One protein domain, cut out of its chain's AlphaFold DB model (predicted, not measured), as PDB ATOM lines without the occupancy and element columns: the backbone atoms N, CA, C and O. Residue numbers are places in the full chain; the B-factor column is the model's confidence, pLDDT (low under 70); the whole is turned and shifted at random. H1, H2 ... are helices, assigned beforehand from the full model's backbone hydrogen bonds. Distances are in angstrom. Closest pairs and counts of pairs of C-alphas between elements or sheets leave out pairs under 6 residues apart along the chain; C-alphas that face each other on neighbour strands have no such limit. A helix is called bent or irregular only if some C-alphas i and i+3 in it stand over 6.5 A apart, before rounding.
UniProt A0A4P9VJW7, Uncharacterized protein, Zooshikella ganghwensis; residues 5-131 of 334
ATOM      1  N   ALA A   5      26.427   9.004  39.758       84.88
ATOM      2  CA  ALA A   5      25.878   9.487  38.493       84.88
ATOM      3  C   ALA A   5      25.635  11.006  38.504       84.88
ATOM      4  O   ALA A   5      25.849  11.655  37.485       84.88
ATOM      5  N   LEU A   6      25.288  11.613  39.649       85.38
ATOM      6  CA  LEU A   6      25.303  13.077  39.781       85.38
ATOM      7  C   LEU A   6      26.717  13.637  39.628       85.38
ATOM      8  O   LEU A   6      26.922  14.578  38.874       85.38
ATOM      9  N   THR A   7      27.700  13.037  40.303       87.06
ATOM     10  CA  THR A   7      29.106  13.455  40.185       87.06
ATOM     11  C   THR A   7      29.584  13.348  38.740       87.06
ATOM     12  O   THR A   7      30.278  14.235  38.251       87.06
ATOM     13  N   TYR A   8      29.192  12.281  38.047       85.88
ATOM     14  CA  TYR A   8      29.456  12.112  36.629       85.88
ATOM     15  C   TYR A   8      28.828  13.264  35.824       85.88
ATOM     16  O   TYR A   8      29.538  13.971  35.114       85.88
ATOM     17  N   LEU A   9      27.528  13.528  36.001       84.88
ATOM     18  CA  LEU A   9      26.814  14.604  35.302       84.88
ATOM     19  C   LEU A   9      27.344  16.008  35.618       84.88
ATOM     20  O   LEU A   9      27.186  16.909  34.811       84.88
ATOM     21  N   VAL A  10      27.956  16.241  36.775       83.38
ATOM     22  CA  VAL A  10      28.566  17.546  37.079       83.38
ATOM     23  C   VAL A  10      29.874  17.748  36.305       83.38
ATOM     24  O   VAL A  10      30.213  18.882  35.956       83.38
ATOM     25  N   ASN A  11      30.609  16.666  36.036       84.50
ATOM     26  CA  ASN A  11      31.963  16.727  35.488       84.50
ATOM     27  C   ASN A  11      32.035  16.482  33.975       84.50
ATOM     28  O   ASN A  11      32.872  17.102  33.326       84.50
ATOM     29  N   ASP A  12      31.186  15.611  33.422       79.81
ATOM     30  CA  ASP A  12      31.358  15.068  32.066       79.81
ATOM     31  C   ASP A  12      30.016  14.938  31.315       79.81
ATOM     32  O   ASP A  12      29.611  13.874  30.858       79.81
ATOM     33  N   VAL A  13      29.265  16.038  31.179       71.50
ATOM     34  CA  VAL A  13      28.032  16.028  30.366       71.50
ATOM     35  C   VAL A  13      28.391  15.873  28.884       71.50
ATOM     36  O   VAL A  13      28.654  16.861  28.193       71.50
ATOM     37  N   VAL A  14      28.380  14.652  28.354       68.62
ATOM     38  CA  VAL A  14      28.599  14.370  26.926       68.62
ATOM     39  C   VAL A  14      27.259  14.134  26.236       68.62
ATOM     40  O   VAL A  14      26.732  13.049  26.281       68.62
ATOM     41  N   LEU A  15      26.673  15.121  25.558       64.50
ATOM     42  CA  LEU A  15      25.329  14.967  24.961       64.50
ATOM     43  C   LEU A  15      25.298  14.130  23.662       64.50
ATOM     44  O   LEU A  15      24.246  14.009  23.037       64.50
ATOM     45  N   GLU A  16      26.430  13.562  23.246       63.16
ATOM     46  CA  GLU A  16      26.516  12.662  22.095       63.16
ATOM     47  C   GLU A  16      26.334  11.216  22.557       63.16
ATOM     48  O   GLU A  16      27.028  10.754  23.458       63.16
ATOM     49  N   THR A  17      25.407  10.492  21.929       62.34
ATOM     50  CA  THR A  17      25.164   9.083  22.240       62.34
ATOM     51  C   THR A  17      25.347   8.237  20.981       62.34
ATOM     52  O   THR A  17      24.595   8.403  20.020       62.34
ATOM     53  N   ASP A  18      26.250   7.254  21.014       70.00
ATOM     54  CA  ASP A  18      26.324   6.175  20.006       70.00
ATOM     55  C   ASP A  18      25.177   5.148  20.159       70.00
ATOM     56  O   ASP A  18      25.102   4.126  19.469       70.00
ATOM     57  N   VAL A  19      24.257   5.406  21.089       80.06
ATOM     58  CA  VAL A  19      23.152   4.525  21.447       80.06
ATOM     59  C   VAL A  19      21.980   4.705  20.486       80.06
ATOM     60  O   VAL A  19      21.605   5.808  20.098       80.06
ATOM     61  N   SER A  20      21.352   3.589  20.105       87.00
ATOM     62  CA  SER A  20      20.200   3.626  19.203       87.00
ATOM     63  C   SER A  20      19.029   4.419  19.803       87.00
ATOM     64  O   SER A  20      18.650   4.205  20.957       87.00
ATOM     65  N   ALA A  21      18.376   5.254  18.988       87.44
ATOM     66  CA  ALA A  21      17.190   6.017  19.391       87.44
ATOM     67  C   ALA A  21      16.060   5.131  19.962       87.44
ATOM     68  O   ALA A  21      15.322   5.551  20.848       87.44
ATOM     69  N   GLN A  22      15.952   3.881  19.499       90.00
ATOM     70  CA  GLN A  22      14.983   2.910  20.016       90.00
ATOM     71  C   GLN A  22      15.245   2.552  21.487       90.00
ATOM     72  O   GLN A  22      14.301   2.452  22.269       90.00
ATOM     73  N   MET A  23      16.512   2.366  21.866       90.06
ATOM     74  CA  MET A  23      16.894   2.067  23.248       90.06
ATOM     75  C   MET A  23      16.641   3.273  24.158       90.06
ATOM     76  O   MET A  23      16.083   3.107  25.242       90.06
ATOM     77  N   ILE A  24      16.963   4.485  23.689       90.25
ATOM     78  CA  ILE A  24      16.666   5.736  24.404       90.25
ATOM     79  C   ILE A  24      15.164   5.848  24.676       90.25
ATOM     80  O   ILE A  24      14.753   6.064  25.815       90.25
ATOM     81  N   GLU A  25      14.330   5.638  23.657       92.62
ATOM     82  CA  GLU A  25      12.879   5.769  23.794       92.62
ATOM     83  C   GLU A  25      12.268   4.683  24.697       92.62
ATOM     84  O   GLU A  25      11.340   4.951  25.467       92.62
ATOM     85  N   GLN A  26      12.821   3.465  24.675       93.62
ATOM     86  CA  GLN A  26      12.432   2.395  25.595       93.62
ATOM     87  C   GLN A  26      12.740   2.764  27.056       93.62
ATOM     88  O   GLN A  26      11.886   2.588  27.935       93.62
ATOM     89  N   HIS A  27      13.937   3.294  27.324       94.12
ATOM     90  CA  HIS A  27      14.302   3.763  28.657       94.12
ATOM     91  C   HIS A  27      13.436   4.946  29.082       94.12
ATOM     92  O   HIS A  27      12.861   4.907  30.169       94.12
ATOM     93  N   PHE A  28      13.253   5.939  28.212       94.56
ATOM     94  CA  PHE A  28      12.398   7.089  28.481       94.56
ATOM     95  C   PHE A  28      10.976   6.662  28.862       94.56
ATOM     96  O   PHE A  28      10.485   7.072  29.910       94.56
ATOM     97  N   THR A  29      10.342   5.778  28.085       95.62
ATOM     98  CA  THR A  29       8.980   5.287  28.365       95.62
ATOM     99  C   THR A  29       8.889   4.608  29.735       95.62
ATOM    100  O   THR A  29       7.939   4.830  30.491       95.62
ATOM    101  N   THR A  30       9.897   3.802  30.077       96.44
ATOM    102  CA  THR A  30       9.958   3.088  31.359       96.44
ATOM    103  C   THR A  30      10.105   4.066  32.528       96.44
ATOM    104  O   THR A  30       9.304   4.039  33.464       96.44
ATOM    105  N   LEU A  31      11.076   4.982  32.449       96.25
ATOM    106  CA  LEU A  31      11.344   5.972  33.497       96.25
ATOM    107  C   LEU A  31      10.186   6.970  33.648       96.25
ATOM    108  O   LEU A  31       9.831   7.330  34.769       96.25
ATOM    109  N   ALA A  32       9.542   7.365  32.544       96.12
ATOM    110  CA  ALA A  32       8.351   8.212  32.553       96.12
ATOM    111  C   ALA A  32       7.211   7.573  33.355       96.12
ATOM    112  O   ALA A  32       6.571   8.240  34.171       96.12
ATOM    113  N   SER A  33       6.974   6.272  33.147       96.88
ATOM    114  CA  SER A  33       5.952   5.523  33.880       96.88
ATOM    115  C   SER A  33       6.231   5.529  35.384       96.88
ATOM    116  O   SER A  33       5.348   5.869  36.173       96.88
ATOM    117  N   TRP A  34       7.469   5.237  35.790       98.25
ATOM    118  CA  TRP A  34       7.868   5.263  37.198       98.25
ATOM    119  C   TRP A  34       7.739   6.649  37.817       98.25
ATOM    120  O   TRP A  34       7.174   6.781  38.900       98.25
ATOM    121  N   TRP A  35       8.168   7.697  37.113       96.69
ATOM    122  CA  TRP A  35       8.032   9.070  37.589       96.69
ATOM    123  C   TRP A  35       6.568   9.458  37.824       96.69
ATOM    124  O   TRP A  35       6.239  10.055  38.851       96.69
ATOM    125  N   ILE A  36       5.671   9.139  36.881       94.75
ATOM    126  CA  ILE A  36       4.233   9.438  36.999       94.75
ATOM    127  C   ILE A  36       3.631   8.723  38.213       94.75
ATOM    128  O   ILE A  36       2.826   9.316  38.933       94.75
ATOM    129  N   ASN A  37       4.060   7.486  38.461       95.81
ATOM    130  CA  ASN A  37       3.611   6.669  39.586       95.81
ATOM    131  C   ASN A  37       4.322   7.001  40.912       95.81
ATOM    132  O   ASN A  37       3.986   6.419  41.941       95.81
ATOM    133  N   GLY A  38       5.281   7.934  40.911       95.25
ATOM    134  CA  GLY A  38       6.056   8.307  42.094       95.25
ATOM    135  C   GLY A  38       7.058   7.246  42.557       95.25
ATOM    136  O   GLY A  38       7.489   7.288  43.704       95.25
ATOM    137  N   GLU A  39       7.439   6.305  41.691       97.81
ATOM    138  CA  GLU A  39       8.426   5.251  41.968       97.81
ATOM    139  C   GLU A  39       9.865   5.779  41.800       97.81
ATOM    140  O   GLU A  39      10.651   5.280  40.989       97.81
ATOM    141  N   PHE A  40      10.207   6.837  42.543       97.56
ATOM    142  CA  PHE A  40      11.461   7.577  42.373       97.56
ATOM    143  C   PHE A  40      12.701   6.739  42.702       97.56
ATOM    144  O   PHE A  40      13.720   6.881  42.037       97.56
ATOM    145  N   GLU A  41      12.623   5.819  43.663       97.44
ATOM    146  CA  GLU A  41      13.740   4.950  44.050       97.44
ATOM    147  C   GLU A  41      14.153   4.007  42.913       97.44
ATOM    148  O   GLU A  41      15.343   3.827  42.662       97.44
ATOM    149  N   LYS A  42      13.177   3.439  42.187       97.62
ATOM    150  CA  LYS A  42      13.456   2.597  41.010       97.62
ATOM    151  C   LYS A  42      14.091   3.415  39.894       97.62
ATOM    152  O   LYS A  42      15.004   2.945  39.222       97.62
ATOM    153  N   LEU A  43      13.603   4.641  39.717       97.31
ATOM    154  CA  LEU A  43      14.110   5.564  38.716       97.31
ATOM    155  C   LEU A  43      15.567   5.935  38.997       97.31
ATOM    156  O   LEU A  43      16.388   5.845  38.091       97.31
ATOM    157  N   VAL A  44      15.902   6.272  40.247       96.44
ATOM    158  CA  VAL A  44      17.288   6.543  40.655       96.44
ATOM    159  C   VAL A  44      18.171   5.322  40.408       96.44
ATOM    160  O   VAL A  44      19.180   5.457  39.728       96.44
ATOM    161  N   ALA A  45      17.756   4.131  40.855       95.88
ATOM    162  CA  ALA A  45      18.540   2.908  40.670       95.88
ATOM    163  C   ALA A  45      18.836   2.616  39.187       95.88
ATOM    164  O   ALA A  45      19.963   2.296  38.828       95.88
ATOM    165  N   GLN A  46      17.842   2.773  38.313       95.38
ATOM    166  CA  GLN A  46      18.026   2.568  36.878       95.38
ATOM    167  C   GLN A  46      18.830   3.697  36.217       95.38
ATOM    168  O   GLN A  46      19.578   3.449  35.273       95.38
ATOM    169  N   GLY A  47      18.668   4.936  36.681       93.62
ATOM    170  CA  GLY A  47      19.432   6.085  36.201       93.62
ATOM    171  C   GLY A  47      20.917   5.971  36.542       93.62
ATOM    172  O   GLY A  47      21.746   6.244  35.677       93.62
ATOM    173  N   ASP A  48      21.242   5.471  37.737       93.56
ATOM    174  CA  ASP A  48      22.614   5.170  38.166       93.56
ATOM    175  C   ASP A  48      23.303   4.142  37.244       93.56
ATOM    176  O   ASP A  48      24.520   4.180  37.083       93.56
ATOM    177  N   GLU A  49      22.541   3.240  36.613       91.56
ATOM    178  CA  GLU A  49      23.063   2.272  35.637       91.56
ATOM    179  C   GLU A  49      23.211   2.859  34.228       91.56
ATOM    180  O   GLU A  49      24.141   2.504  33.510       91.56
ATOM    181  N   ILE A  50      22.277   3.716  33.810       90.12
ATOM    182  CA  ILE A  50      22.156   4.173  32.419       90.12
ATOM    183  C   ILE A  50      23.028   5.395  32.130       90.12
ATOM    184  O   ILE A  50      23.659   5.462  31.076       90.12
ATOM    185  N   ILE A  51      23.046   6.368  33.042       87.94
ATOM    186  CA  ILE A  51      23.720   7.654  32.828       87.94
ATOM    187  C   ILE A  51      25.222   7.474  32.573       87.94
ATOM    188  O   ILE A  51      25.706   8.057  31.610       87.94
ATOM    189  N   PRO A  52      25.961   6.630  33.324       84.88
ATOM    190  CA  PRO A  52      27.388   6.424  33.067       84.88
ATOM    191  C   PRO A  52      27.713   5.690  31.755       84.88
ATOM    192  O   PRO A  52      28.884   5.595  31.403       84.88
ATOM    193  N   VAL A  53      26.716   5.117  31.067       81.25
ATOM    194  CA  VAL A  53      26.872   4.380  29.791       81.25
ATOM    195  C   VAL A  53      26.521   5.282  28.597       81.25
ATOM    196  O   VAL A  53      26.128   4.825  27.528       81.25
ATOM    197  N   ASP A  54      26.645   6.587  28.798       75.25
ATOM    198  CA  ASP A  54      26.472   7.626  27.797       75.25
ATOM    199  C   ASP A  54      25.091   7.694  27.126       75.25
ATOM    200  O   ASP A  54      24.962   7.906  25.921       75.25
ATOM    201  N   ILE A  55      24.022   7.536  27.914       71.19
ATOM    202  CA  ILE A  55      22.648   7.811  27.468       71.19
ATOM    203  C   ILE A  55      22.189   9.154  28.049       71.19
ATOM    204  O   ILE A  55      21.598   9.215  29.129       71.19
ATOM    205  N   TYR A  56      22.423  10.238  27.303       78.75
ATOM    206  CA  TYR A  56      22.080  11.608  27.712       78.75
ATOM    207  C   TYR A  56      20.910  12.179  26.920       78.75
ATOM    208  O   TYR A  56      21.026  13.144  26.169       78.75
ATOM    209  N   ASP A  57      19.738  11.594  27.128       87.44
ATOM    210  CA  ASP A  57      18.494  12.237  26.727       87.44
ATOM    211  C   ASP A  57      18.054  13.213  27.828       87.44
ATOM    212  O   ASP A  57      17.891  12.824  28.988       87.44
ATOM    213  N   ILE A  58      17.841  14.487  27.486       90.50
ATOM    214  CA  ILE A  58      17.490  15.519  28.474       90.50
ATOM    215  C   ILE A  58      16.205  15.199  29.249       90.50
ATOM    216  O   ILE A  58      16.066  15.583  30.415       90.50
ATOM    217  N   ARG A  59      15.279  14.451  28.639       92.81
ATOM    218  CA  ARG A  59      14.046  14.001  29.286       92.81
ATOM    219  C   ARG A  59      14.372  12.984  30.381       92.81
ATOM    220  O   ARG A  59      13.861  13.101  31.493       92.81
ATOM    221  N   ILE A  60      15.269  12.036  30.090       93.69
ATOM    222  CA  ILE A  60      15.777  11.052  31.059       93.69
ATOM    223  C   ILE A  60      16.541  11.750  32.183       93.69
ATOM    224  O   ILE A  60      16.253  11.495  33.349       93.69
ATOM    225  N   VAL A  61      17.457  12.669  31.860       93.44
ATOM    226  CA  VAL A  61      18.239  13.414  32.862       93.44
ATOM    227  C   VAL A  61      17.318  14.211  33.779       93.44
ATOM    228  O   VAL A  61      17.447  14.154  34.997       93.44
ATOM    229  N   THR A  62      16.314  14.884  33.221       95.19
ATOM    230  CA  THR A  62      15.298  15.589  34.013       95.19
ATOM    231  C   THR A  62      14.559  14.642  34.946       95.19
ATOM    232  O   THR A  62      14.332  14.971  36.115       95.19
ATOM    233  N   TYR A  63      14.223  13.450  34.440       96.75
ATOM    234  CA  TYR A  63      13.576  12.414  35.225       96.75
ATOM    235  C   TYR A  63      14.458  11.834  36.333       96.75
ATOM    236  O   TYR A  63      14.007  11.454  37.413       96.75
ATOM    237  N   TYR A  64      15.750  11.813  36.098       96.44
ATOM    238  CA  TYR A  64      16.710  11.370  37.075       96.44
ATOM    239  C   TYR A  64      16.926  12.419  38.176       96.44
ATOM    240  O   TYR A  64      16.713  12.124  39.351       96.44
ATOM    241  N   LEU A  65      17.242  13.666  37.809       96.31
ATOM    242  CA  LEU A  65      17.645  14.727  38.743       96.31
ATOM    243  C   LEU A  65      16.618  14.999  39.849       96.31
ATOM    244  O   LEU A  65      16.959  15.028  41.031       96.31
ATOM    245  N   TYR A  66      15.341  15.162  39.500       97.31
ATOM    246  CA  TYR A  66      14.303  15.358  40.520       97.31
ATOM    247  C   TYR A  66      14.106  14.112  41.387       97.31
ATOM    248  O   TYR A  66      13.831  14.251  42.574       97.31
ATOM    249  N   SER A  67      14.230  12.909  40.817       97.00
ATOM    250  CA  SER A  67      14.074  11.664  41.575       97.00
ATOM    251  C   SER A  67      15.185  11.524  42.607       97.00
ATOM    252  O   SER A  67      14.896  11.235  43.764       97.00
ATOM    253  N   VAL A  68      16.430  11.833  42.229       95.69
ATOM    254  CA  VAL A  68      17.568  11.882  43.155       95.69
ATOM    255  C   VAL A  68      17.304  12.880  44.278       95.69
ATOM    256  O   VAL A  68      17.436  12.533  45.452       95.69
ATOM    257  N   TRP A  69      16.858  14.089  43.939       95.06
ATOM    258  CA  TRP A  69      16.530  15.109  44.931       95.06
ATOM    259  C   TRP A  69      15.399  14.676  45.880       95.06
ATOM    260  O   TRP A  69      15.458  14.920  47.085       95.06
ATOM    261  N   VAL A  70      14.366  14.000  45.370       94.75
ATOM    262  CA  VAL A  70      13.252  13.503  46.190       94.75
ATOM    263  C   VAL A  70      13.692  12.366  47.115       94.75
ATOM    264  O   VAL A  70      13.389  12.420  48.307       94.75
ATOM    265  N   VAL A  71      14.407  11.364  46.598       94.88
ATOM    266  CA  VAL A  71      14.845  10.179  47.358       94.88
ATOM    267  C   VAL A  71      15.837  10.555  48.461       94.88
ATOM    268  O   VAL A  71      15.790   9.997  49.556       94.88
ATOM    269  N   ASN A  72      16.687  11.558  48.230       90.69
ATOM    270  CA  ASN A  72      17.657  12.035  49.220       90.69
ATOM    271  C   ASN A  72      17.075  13.050  50.221       90.69
ATOM    272  O   ASN A  72      17.821  13.819  50.827       90.69
ATOM    273  N   ASN A  73      15.753  13.055  50.434       87.44
ATOM    274  CA  ASN A  73      15.065  13.979  51.342       87.44
ATOM    275  C   ASN A  73      15.443  15.444  51.086       87.44
ATOM    276  O   ASN A  73      15.746  16.185  52.021       87.44
ATOM    277  N   HIS A  74      15.450  15.848  49.818       83.81
ATOM    278  CA  HIS A  74      15.754  17.212  49.387       83.81
ATOM    279  C   HIS A  74      17.201  17.663  49.590       83.81
ATOM    280  O   HIS A  74      17.473  18.849  49.435       83.81
ATOM    281  N   GLN A  75      18.112  16.735  49.886       84.88
ATOM    282  CA  GLN A  75      19.553  16.972  49.797       84.88
ATOM    283  C   GLN A  75      20.011  16.900  48.332       84.88
ATOM    284  O   GLN A  75      19.297  16.360  47.482       84.88
ATOM    285  N   GLN A  76      21.228  17.380  48.066       89.06
ATOM    286  CA  GLN A  76      21.849  17.446  46.735       89.06
ATOM    287  C   GLN A  76      21.145  18.428  45.791       89.06
ATOM    288  O   GLN A  76      21.207  18.287  44.569       89.06
ATOM    289  N   PHE A  77      20.452  19.430  46.335       93.75
ATOM    290  CA  PHE A  77      19.845  20.463  45.510       93.75
ATOM    291  C   PHE A  77      20.910  21.286  44.779       93.75
ATOM    292  O   PHE A  77      20.734  21.588  43.599       93.75
ATOM    293  N   VAL A  78      22.041  21.567  45.437       94.31
ATOM    294  CA  VAL A  78      23.205  22.225  44.823       94.31
ATOM    295  C   VAL A  78      23.677  21.458  43.587       94.31
ATOM    296  O   VAL A  78      23.800  22.047  42.514       94.31
ATOM    297  N   ASP A  79      23.871  20.144  43.718       94.19
ATOM    298  CA  ASP A  79      24.345  19.286  42.627       94.19
ATOM    299  C   ASP A  79      23.349  19.281  41.456       94.19
ATOM    300  O   ASP A  79      23.736  19.411  40.297       94.19
ATOM    301  N   VAL A  80      22.043  19.201  41.747       94.81
ATOM    302  CA  VAL A  80      20.994  19.253  40.718       94.81
ATOM    303  C   VAL A  80      21.031  20.568  39.939       94.81
ATOM    304  O   VAL A  80      20.964  20.543  38.709       94.81
ATOM    305  N   ILE A  81      21.152  21.713  40.621       96.25
ATOM    306  CA  ILE A  81      21.240  23.021  39.958       96.25
ATOM    307  C   ILE A  81      22.522  23.131  39.125       96.25
ATOM    308  O   ILE A  81      22.466  23.610  37.992       96.25
ATOM    309  N   GLN A  82      23.648  22.627  39.634       94.94
ATOM    310  CA  GLN A  82      24.917  22.609  38.906       94.94
ATOM    311  C   GLN A  82      24.843  21.782  37.623       94.94
ATOM    312  O   GLN A  82      25.318  22.243  36.587       94.94
ATOM    313  N   VAL A  83      24.209  20.604  37.642       93.44
ATOM    314  CA  VAL A  83      24.021  19.806  36.417       93.44
ATOM    315  C   VAL A  83      23.214  20.584  35.374       93.44
ATOM    316  O   VAL A  83      23.595  20.613  34.205       93.44
ATOM    317  N   ILE A  84      22.128  21.259  35.774       93.81
ATOM    318  CA  ILE A  84      21.338  22.089  34.846       93.81
ATOM    319  C   ILE A  84      22.207  23.212  34.275       93.81
ATOM    320  O   ILE A  84      22.218  23.415  33.062       93.81
ATOM    321  N   LEU A  85      22.957  23.914  35.127       93.69
ATOM    322  CA  LEU A  85      23.851  24.988  34.703       93.69
ATOM    323  C   LEU A  85      24.860  24.489  33.659       93.69
ATOM    324  O   LEU A  85      24.980  25.094  32.598       93.69
ATOM    325  N   ARG A  86      25.500  23.336  33.899       90.69
ATOM    326  CA  ARG A  86      26.441  22.706  32.957       90.69
ATOM    327  C   ARG A  86      25.807  22.355  31.615       90.69
ATOM    328  O   ARG A  86      26.427  22.573  30.576       90.69
ATOM    329  N   ILE A  87      24.575  21.842  31.620       88.69
ATOM    330  CA  ILE A  87      23.832  21.548  30.384       88.69
ATOM    331  C   ILE A  87      23.647  22.828  29.559       88.69
ATOM    332  O   ILE A  87      23.881  22.810  28.352       88.69
ATOM    333  N   PHE A  88      23.280  23.943  30.197       88.56
ATOM    334  CA  PHE A  88      23.119  25.229  29.515       88.56
ATOM    335  C   PHE A  88      24.455  25.828  29.063       88.56
ATOM    336  O   PHE A  88      24.562  26.269  27.920       88.56
ATOM    337  N   GLU A  89      25.491  25.800  29.902       89.12
ATOM    338  CA  GLU A  89      26.839  26.241  29.521       89.12
ATOM    339  C   GLU A  89      27.317  25.517  28.259       89.12
ATOM    340  O   GLU A  89      27.796  26.158  27.325       89.12
ATOM    341  N   LYS A  90      27.117  24.194  28.188       84.12
ATOM    342  CA  LYS A  90      27.495  23.402  27.017       84.12
ATOM    343  C   LYS A  90      26.630  23.715  25.799       84.12
ATOM    344  O   LYS A  90      27.179  23.998  24.736       84.12
ATOM    345  N   LEU A  91      25.303  23.740  25.960       81.19
ATOM    346  CA  LEU A  91      24.347  24.039  24.885       81.19
ATOM    347  C   LEU A  91      24.644  25.381  24.202       81.19
ATOM    348  O   LEU A  91      24.493  25.517  22.986       81.19
ATOM    349  N   TYR A  92      25.073  26.374  24.980       79.75
ATOM    350  CA  TYR A  92      25.288  27.726  24.477       79.75
ATOM    351  C   TYR A  92      26.753  28.094  24.237       79.75
ATOM    352  O   TYR A  92      26.992  29.113  23.582       79.75
ATOM    353  N   SER A  93      27.711  27.244  24.617       82.38
ATOM    354  CA  SER A  93      29.129  27.407  24.266       82.38
ATOM    355  C   SER A  93      29.323  27.566  22.750       82.38
ATOM    356  O   SER A  93      28.612  26.963  21.939       82.38
ATOM    357  N   GLU A  94      30.232  28.447  22.327       69.00
ATOM    358  CA  GLU A  94      30.472  28.727  20.900       69.00
ATOM    359  C   GLU A  94      31.062  27.525  20.143       69.00
ATOM    360  O   GLU A  94      30.868  27.417  18.932       69.00
ATOM    361  N   ASP A  95      31.699  26.600  20.861       70.69
ATOM    362  CA  ASP A  95      32.484  25.502  20.295       70.69
ATOM    363  C   ASP A  95      31.650  24.278  19.860       70.69
ATOM    364  O   ASP A  95      32.145  23.448  19.098       70.69
ATOM    365  N   ASP A  96      30.378  24.168  20.268       65.19
ATOM    366  CA  ASP A  96      29.541  22.980  20.016       65.19
ATOM    367  C   ASP A  96      28.437  23.237  18.962       65.19
ATOM    368  O   ASP A  96      27.231  23.297  19.226       65.19
ATOM    369  N   ILE A  97      28.872  23.452  17.713       56.56
ATOM    370  CA  ILE A  97      27.997  23.734  16.555       56.56
ATOM    371  C   ILE A  97      27.065  22.547  16.246       56.56
ATOM    372  O   ILE A  97      25.949  22.747  15.756       56.56
ATOM    373  N   ALA A  98      27.499  21.316  16.537       58.56
ATOM    374  CA  ALA A  98      26.723  20.105  16.283       58.56
ATOM    375  C   ALA A  98      25.446  20.076  17.134       58.56
ATOM    376  O   ALA A  98      24.366  19.777  16.617       58.56
ATOM    377  N   PHE A  99      25.537  20.486  18.399       61.41
ATOM    378  CA  PHE A  99      24.407  20.463  19.321       61.41
ATOM    379  C   PHE A  99      23.357  21.552  19.037       61.41
ATOM    380  O   PHE A  99      22.152  21.296  19.087       61.41
ATOM    381  N   LYS A 100      23.799  22.749  18.628       59.50
ATOM    382  CA  LYS A 100      22.923  23.875  18.239       59.50
ATOM    383  C   LYS A 100      22.101  23.620  16.969       59.50
ATOM    384  O   LYS A 100      21.205  24.400  16.652       59.50
ATOM    385  N   SER A 101      22.408  22.561  16.220       59.09
ATOM    386  CA  SER A 101      21.855  22.343  14.880       59.09
ATOM    387  C   SER A 101      20.374  21.933  14.857       59.09
ATOM    388  O   SER A 101      19.717  22.125  13.833       59.09
ATOM    389  N   SER A 102      19.815  21.442  15.973       77.50
ATOM    390  CA  SER A 102      18.394  21.084  16.066       77.50
ATOM    391  C   SER A 102      17.637  22.003  17.022       77.50
ATOM    392  O   SER A 102      17.753  21.898  18.242       77.50
ATOM    393  N   ALA A 103      16.785  22.869  16.465       82.50
ATOM    394  CA  ALA A 103      15.849  23.687  17.239       82.50
ATOM    395  C   ALA A 103      14.927  22.842  18.145       82.50
ATOM    396  O   ALA A 103      14.456  23.327  19.173       82.50
ATOM    397  N   GLU A 104      14.685  21.577  17.787       85.62
ATOM    398  CA  GLU A 104      13.892  20.646  18.592       85.62
ATOM    399  C   GLU A 104      14.610  20.261  19.891       85.62
ATOM    400  O   GLU A 104      13.971  20.214  20.940       85.62
ATOM    401  N   ASN A 105      15.934  20.074  19.852       82.25
ATOM    402  CA  ASN A 105      16.727  19.742  21.039       82.25
ATOM    403  C   ASN A 105      16.764  20.910  22.026       82.25
ATOM    404  O   ASN A 105      16.547  20.710  23.220       82.25
ATOM    405  N   VAL A 106      16.974  22.132  21.525       85.44
ATOM    406  CA  VAL A 106      16.958  23.354  22.349       85.44
ATOM    407  C   VAL A 106      15.626  23.475  23.083       85.44
ATOM    408  O   VAL A 106      15.592  23.603  24.304       85.44
ATOM    409  N   LYS A 107      14.520  23.333  22.347       89.75
ATOM    410  CA  LYS A 107      13.180  23.388  22.929       89.75
ATOM    411  C   LYS A 107      12.940  22.270  23.947       89.75
ATOM    412  O   LYS A 107      12.366  22.521  25.001       89.75
ATOM    413  N   ALA A 108      13.379  21.044  23.659       90.00
ATOM    414  CA  ALA A 108      13.239  19.931  24.592       90.00
ATOM    415  C   ALA A 108      13.969  20.205  25.914       90.00
ATOM    416  O   ALA A 108      13.431  19.893  26.976       90.00
ATOM    417  N   ILE A 109      15.154  20.822  25.860       89.88
ATOM    418  CA  ILE A 109      15.910  21.225  27.049       89.88
ATOM    419  C   ILE A 109      15.149  22.284  27.834       89.88
ATOM    420  O   ILE A 109      14.933  22.112  29.029       89.88
ATOM    421  N   GLU A 110      14.662  23.323  27.162       90.06
ATOM    422  CA  GLU A 110      13.869  24.383  27.788       90.06
ATOM    423  C   GLU A 110      12.610  23.844  28.481       90.06
ATOM    424  O   GLU A 110      12.373  24.141  29.657       90.06
ATOM    425  N   ASP A 111      11.832  23.010  27.784       93.56
ATOM    426  CA  ASP A 111      10.603  22.400  28.299       93.56
ATOM    427  C   ASP A 111      10.898  21.492  29.507       93.56
ATOM    428  O   ASP A 111      10.185  21.519  30.518       93.56
ATOM    429  N   CYS A 112      11.976  20.709  29.432       94.94
ATOM    430  CA  CYS A 112      12.405  19.815  30.501       94.94
ATOM    431  C   CYS A 112      12.910  20.581  31.734       94.94
ATOM    432  O   CYS A 112      12.517  20.270  32.862       94.94
ATOM    433  N   THR A 113      13.705  21.635  31.543       94.12
ATOM    434  CA  THR A 113      14.162  22.507  32.631       94.12
ATOM    435  C   THR A 113      12.990  23.228  33.288       94.12
ATOM    436  O   THR A 113      12.879  23.223  34.515       94.12
ATOM    437  N   ALA A 114      12.058  23.776  32.505       95.00
ATOM    438  CA  ALA A 114      10.848  24.396  33.039       95.00
ATOM    439  C   ALA A 114      10.010  23.397  33.857       95.00
ATOM    440  O   ALA A 114       9.509  23.732  34.935       95.00
ATOM    441  N   LEU A 115       9.876  22.151  33.386       96.81
ATOM    442  CA  LEU A 115       9.195  21.087  34.124       96.81
ATOM    443  C   LEU A 115       9.890  20.778  35.456       96.81
ATOM    444  O   LEU A 115       9.208  20.689  36.482       96.81
ATOM    445  N   LEU A 116      11.217  20.626  35.443       96.75
ATOM    446  CA  LEU A 116      12.027  20.332  36.624       96.75
ATOM    447  C   LEU A 116      11.864  21.418  37.688       96.75
ATOM    448  O   LEU A 116      11.431  21.127  38.805       96.75
ATOM    449  N   ILE A 117      12.113  22.677  37.320       97.44
ATOM    450  CA  ILE A 117      12.018  23.817  38.237       97.44
ATOM    451  C   ILE A 117      10.596  23.966  38.778       97.44
ATOM    452  O   ILE A 117      10.409  24.098  39.986       97.44
ATOM    453  N   LYS A 118       9.567  23.828  37.934       96.44
ATOM    454  CA  LYS A 118       8.166  23.854  38.377       96.44
ATOM    455  C   LYS A 118       7.848  22.753  39.393       96.44
ATOM    456  O   LYS A 118       7.063  22.979  40.315       96.44
ATOM    457  N   LYS A 119       8.396  21.547  39.218       96.25
ATOM    458  CA  LYS A 119       8.190  20.413  40.135       96.25
ATOM    459  C   LYS A 119       8.924  20.610  41.459       96.25
ATOM    460  O   LYS A 119       8.347  20.287  42.498       96.25
ATOM    461  N   ILE A 120      10.141  21.151  41.422       95.69
ATOM    462  CA  ILE A 120      10.916  21.520  42.612       95.69
ATOM    463  C   ILE A 120      10.184  22.617  43.384       95.69
ATOM    464  O   ILE A 120       9.874  22.416  44.555       95.69
ATOM    465  N   HIS A 121       9.797  23.705  42.713       94.81
ATOM    466  CA  HIS A 121       9.089  24.830  43.322       94.81
ATOM    467  C   HIS A 121       7.812  24.384  44.045       94.81
ATOM    468  O   HIS A 121       7.698  24.541  45.257       94.81
ATOM    469  N   LYS A 122       6.906  23.693  43.337       94.44
ATOM    470  CA  LYS A 122       5.655  23.173  43.921       94.44
ATOM    471  C   LYS A 122       5.871  22.243  45.108       94.44
ATOM    472  O   LYS A 122       4.983  22.087  45.944       94.44
ATOM    473  N   ARG A 123       6.993  21.524  45.128       93.75
ATOM    474  CA  ARG A 123       7.326  20.647  46.243       93.75
ATOM    475  C   ARG A 123       7.828  21.479  47.419       93.75
ATOM    476  O   ARG A 123       7.278  21.333  48.501       93.75
ATOM    477  N   LEU A 124       8.765  22.397  47.202       92.00
ATOM    478  CA  LEU A 124       9.274  23.296  48.240       92.00
ATOM    479  C   LEU A 124       8.179  24.152  48.892       92.00
ATOM    480  O   LEU A 124       8.186  24.284  50.111       92.00
ATOM    481  N   GLU A 125       7.188  24.633  48.136       90.25
ATOM    482  CA  GLU A 125       6.010  25.334  48.684       90.25
ATOM    483  C   GLU A 125       5.235  24.487  49.711       90.25
ATOM    484  O   GLU A 125       4.674  25.005  50.673       90.25
ATOM    485  N   ARG A 126       5.198  23.161  49.535       89.00
ATOM    486  CA  ARG A 126       4.538  22.239  50.477       89.00
ATOM    487  C   ARG A 126       5.413  21.909  51.686       89.00
ATOM    488  O   ARG A 126       4.886  21.505  52.717       89.00
ATOM    489  N   PHE A 127       6.728  22.063  51.548       84.62
ATOM    490  CA  PHE A 127       7.739  21.705  52.545       84.62
ATOM    491  C   PHE A 127       8.401  22.928  53.197       84.62
ATOM    492  O   PHE A 127       9.381  22.773  53.925       84.62
ATOM    493  N   THR A 128       7.857  24.135  53.008       79.56
ATOM    494  CA  THR A 128       8.392  25.370  53.603       79.56
ATOM    495  C   THR A 128       8.626  25.267  55.120       79.56
ATOM    496  O   THR A 128       9.700  25.667  55.561       79.56
ATOM    497  N   PRO A 129       7.736  24.652  55.933       69.69
ATOM    498  CA  PRO A 129       7.974  24.507  57.374       69.69
ATOM    499  C   PRO A 129       9.188  23.634  57.730       69.69
ATOM    500  O   PRO A 129       9.742  23.762  58.816       69.69
ATOM    501  N   THR A 130       9.599  22.733  56.835       77.00
ATOM    502  CA  THR A 130      10.706  21.786  57.054       77.00
ATOM    503  C   THR A 130      12.035  22.249  56.461       77.00
ATOM    504  O   THR A 130      13.046  21.582  56.670       77.00
ATOM    505  N   LEU A 131      12.073  23.392  55.767       79.81
ATOM    506  CA  LEU A 131      13.300  23.926  55.163       79.81
ATOM    507  C   LEU A 131      14.410  24.196  56.191       79.81
ATOM    508  O   LEU A 131      15.580  24.026  55.876       79.81
TER     509      LEU A 131
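AT A GLANCE: This is residues 5 to 131 of the 334 residues of an uncharacterized protein of Zooshikella ganghwensis (UniProt A0A4P9VJW7). Helix H4 forms the middle of an elongated helical body, with the hairpin of H2 and H3 packed on one side of it and H5 and H6 on the other. H4, H5 and H6 make a three-helix up-and-down bundle, each running against the one before it, and short H1 bridges H3 and H5. The printed part has 127 residues with six named helices, H1 to H6 in chain order, and no named strand; its class is all helix. It is compact, with a radius of gyration of the C-alphas of 14.5 A and spans of 45 by 29 by 24 A.

HOW THE PARTS SIT: H1, residues 5 to 11, touches residues 47 to 52 alone of H3, residues 40 to 53; their closest C-alphas, of Ala 5 and Asp 48, are 5.4 A apart. H1 also touches residues 79 to 86 alone of H5, residues 77 to 92, with the C-alphas of Val 10 and Val 83 closest at 5.1 A. H2, residues 21 to 36, forms a helical hairpin with H3, opposite ways at a shallow tilt of 22 degrees; the C-alphas of Leu 31 and Leu 43 are closest at 5.9 A. The hub is H4, residues 58 to 71, touching H2, H3, H5 and H6, residues 103 to 131. H3 and H4 touch at a steep tilt of 47 degrees, opposite ways, closest at the C-alphas of Phe 40 and Ser 67, 4.9 A. H2 and H4 run the same way at a shallow tilt of 33 degrees, only just short of steep; the C-alphas of Phe 28 and Ile 60 are closest at 5.8 A. H4 and H5 form a helical hairpin at a shallow tilt of 13 degrees, with the C-alphas of Leu 65 and Val 80 closest at 6.0 A. H6 touches H4 with residues 108 to 120 alone, the same way at a shallow tilt of 11 degrees; the C-alphas of Ile 58 and Ile 109 are closest at 6.1 A. H5 and H6 are close but not clearly touching, and H2 and H6 are apart. Every O i to N i+4 pair is within hydrogen-bond range in H1, H2 and H5; H3 has 7 of 10, H4 8 of 10 and H6 22 of 25.

IN THESE COORDINATES: H1 begins at C-alpha 5, (25.878, 9.487, 38.493), and is 9.9 A long from first to last C-alpha. H2 measures 22.1 A, H3 20.2 A, H4 19.8 A and H5 22.9 A. H4 begins at C-alpha 58, (17.490, 15.519, 28.474). H6 spans 38.0 A and ends at C-alpha 131, (13.300, 23.926, 55.163). H3 is only just irregular, with C-alphas 49 and 52 6.52 A apart; H6 is irregular, with C-alphas 126 and 129 8.0 A apart, and has a kink of 55 degrees near residue 125.

THE WHOLE: The two C-alphas farthest apart, of Asp 18 and Pro 129, are 45.5 A apart. The printed part has no cut and no long link. The mean pLDDT of the printed part is 87.6; residues 14 to 17, 94, 96 to 101 and 129 are under 70.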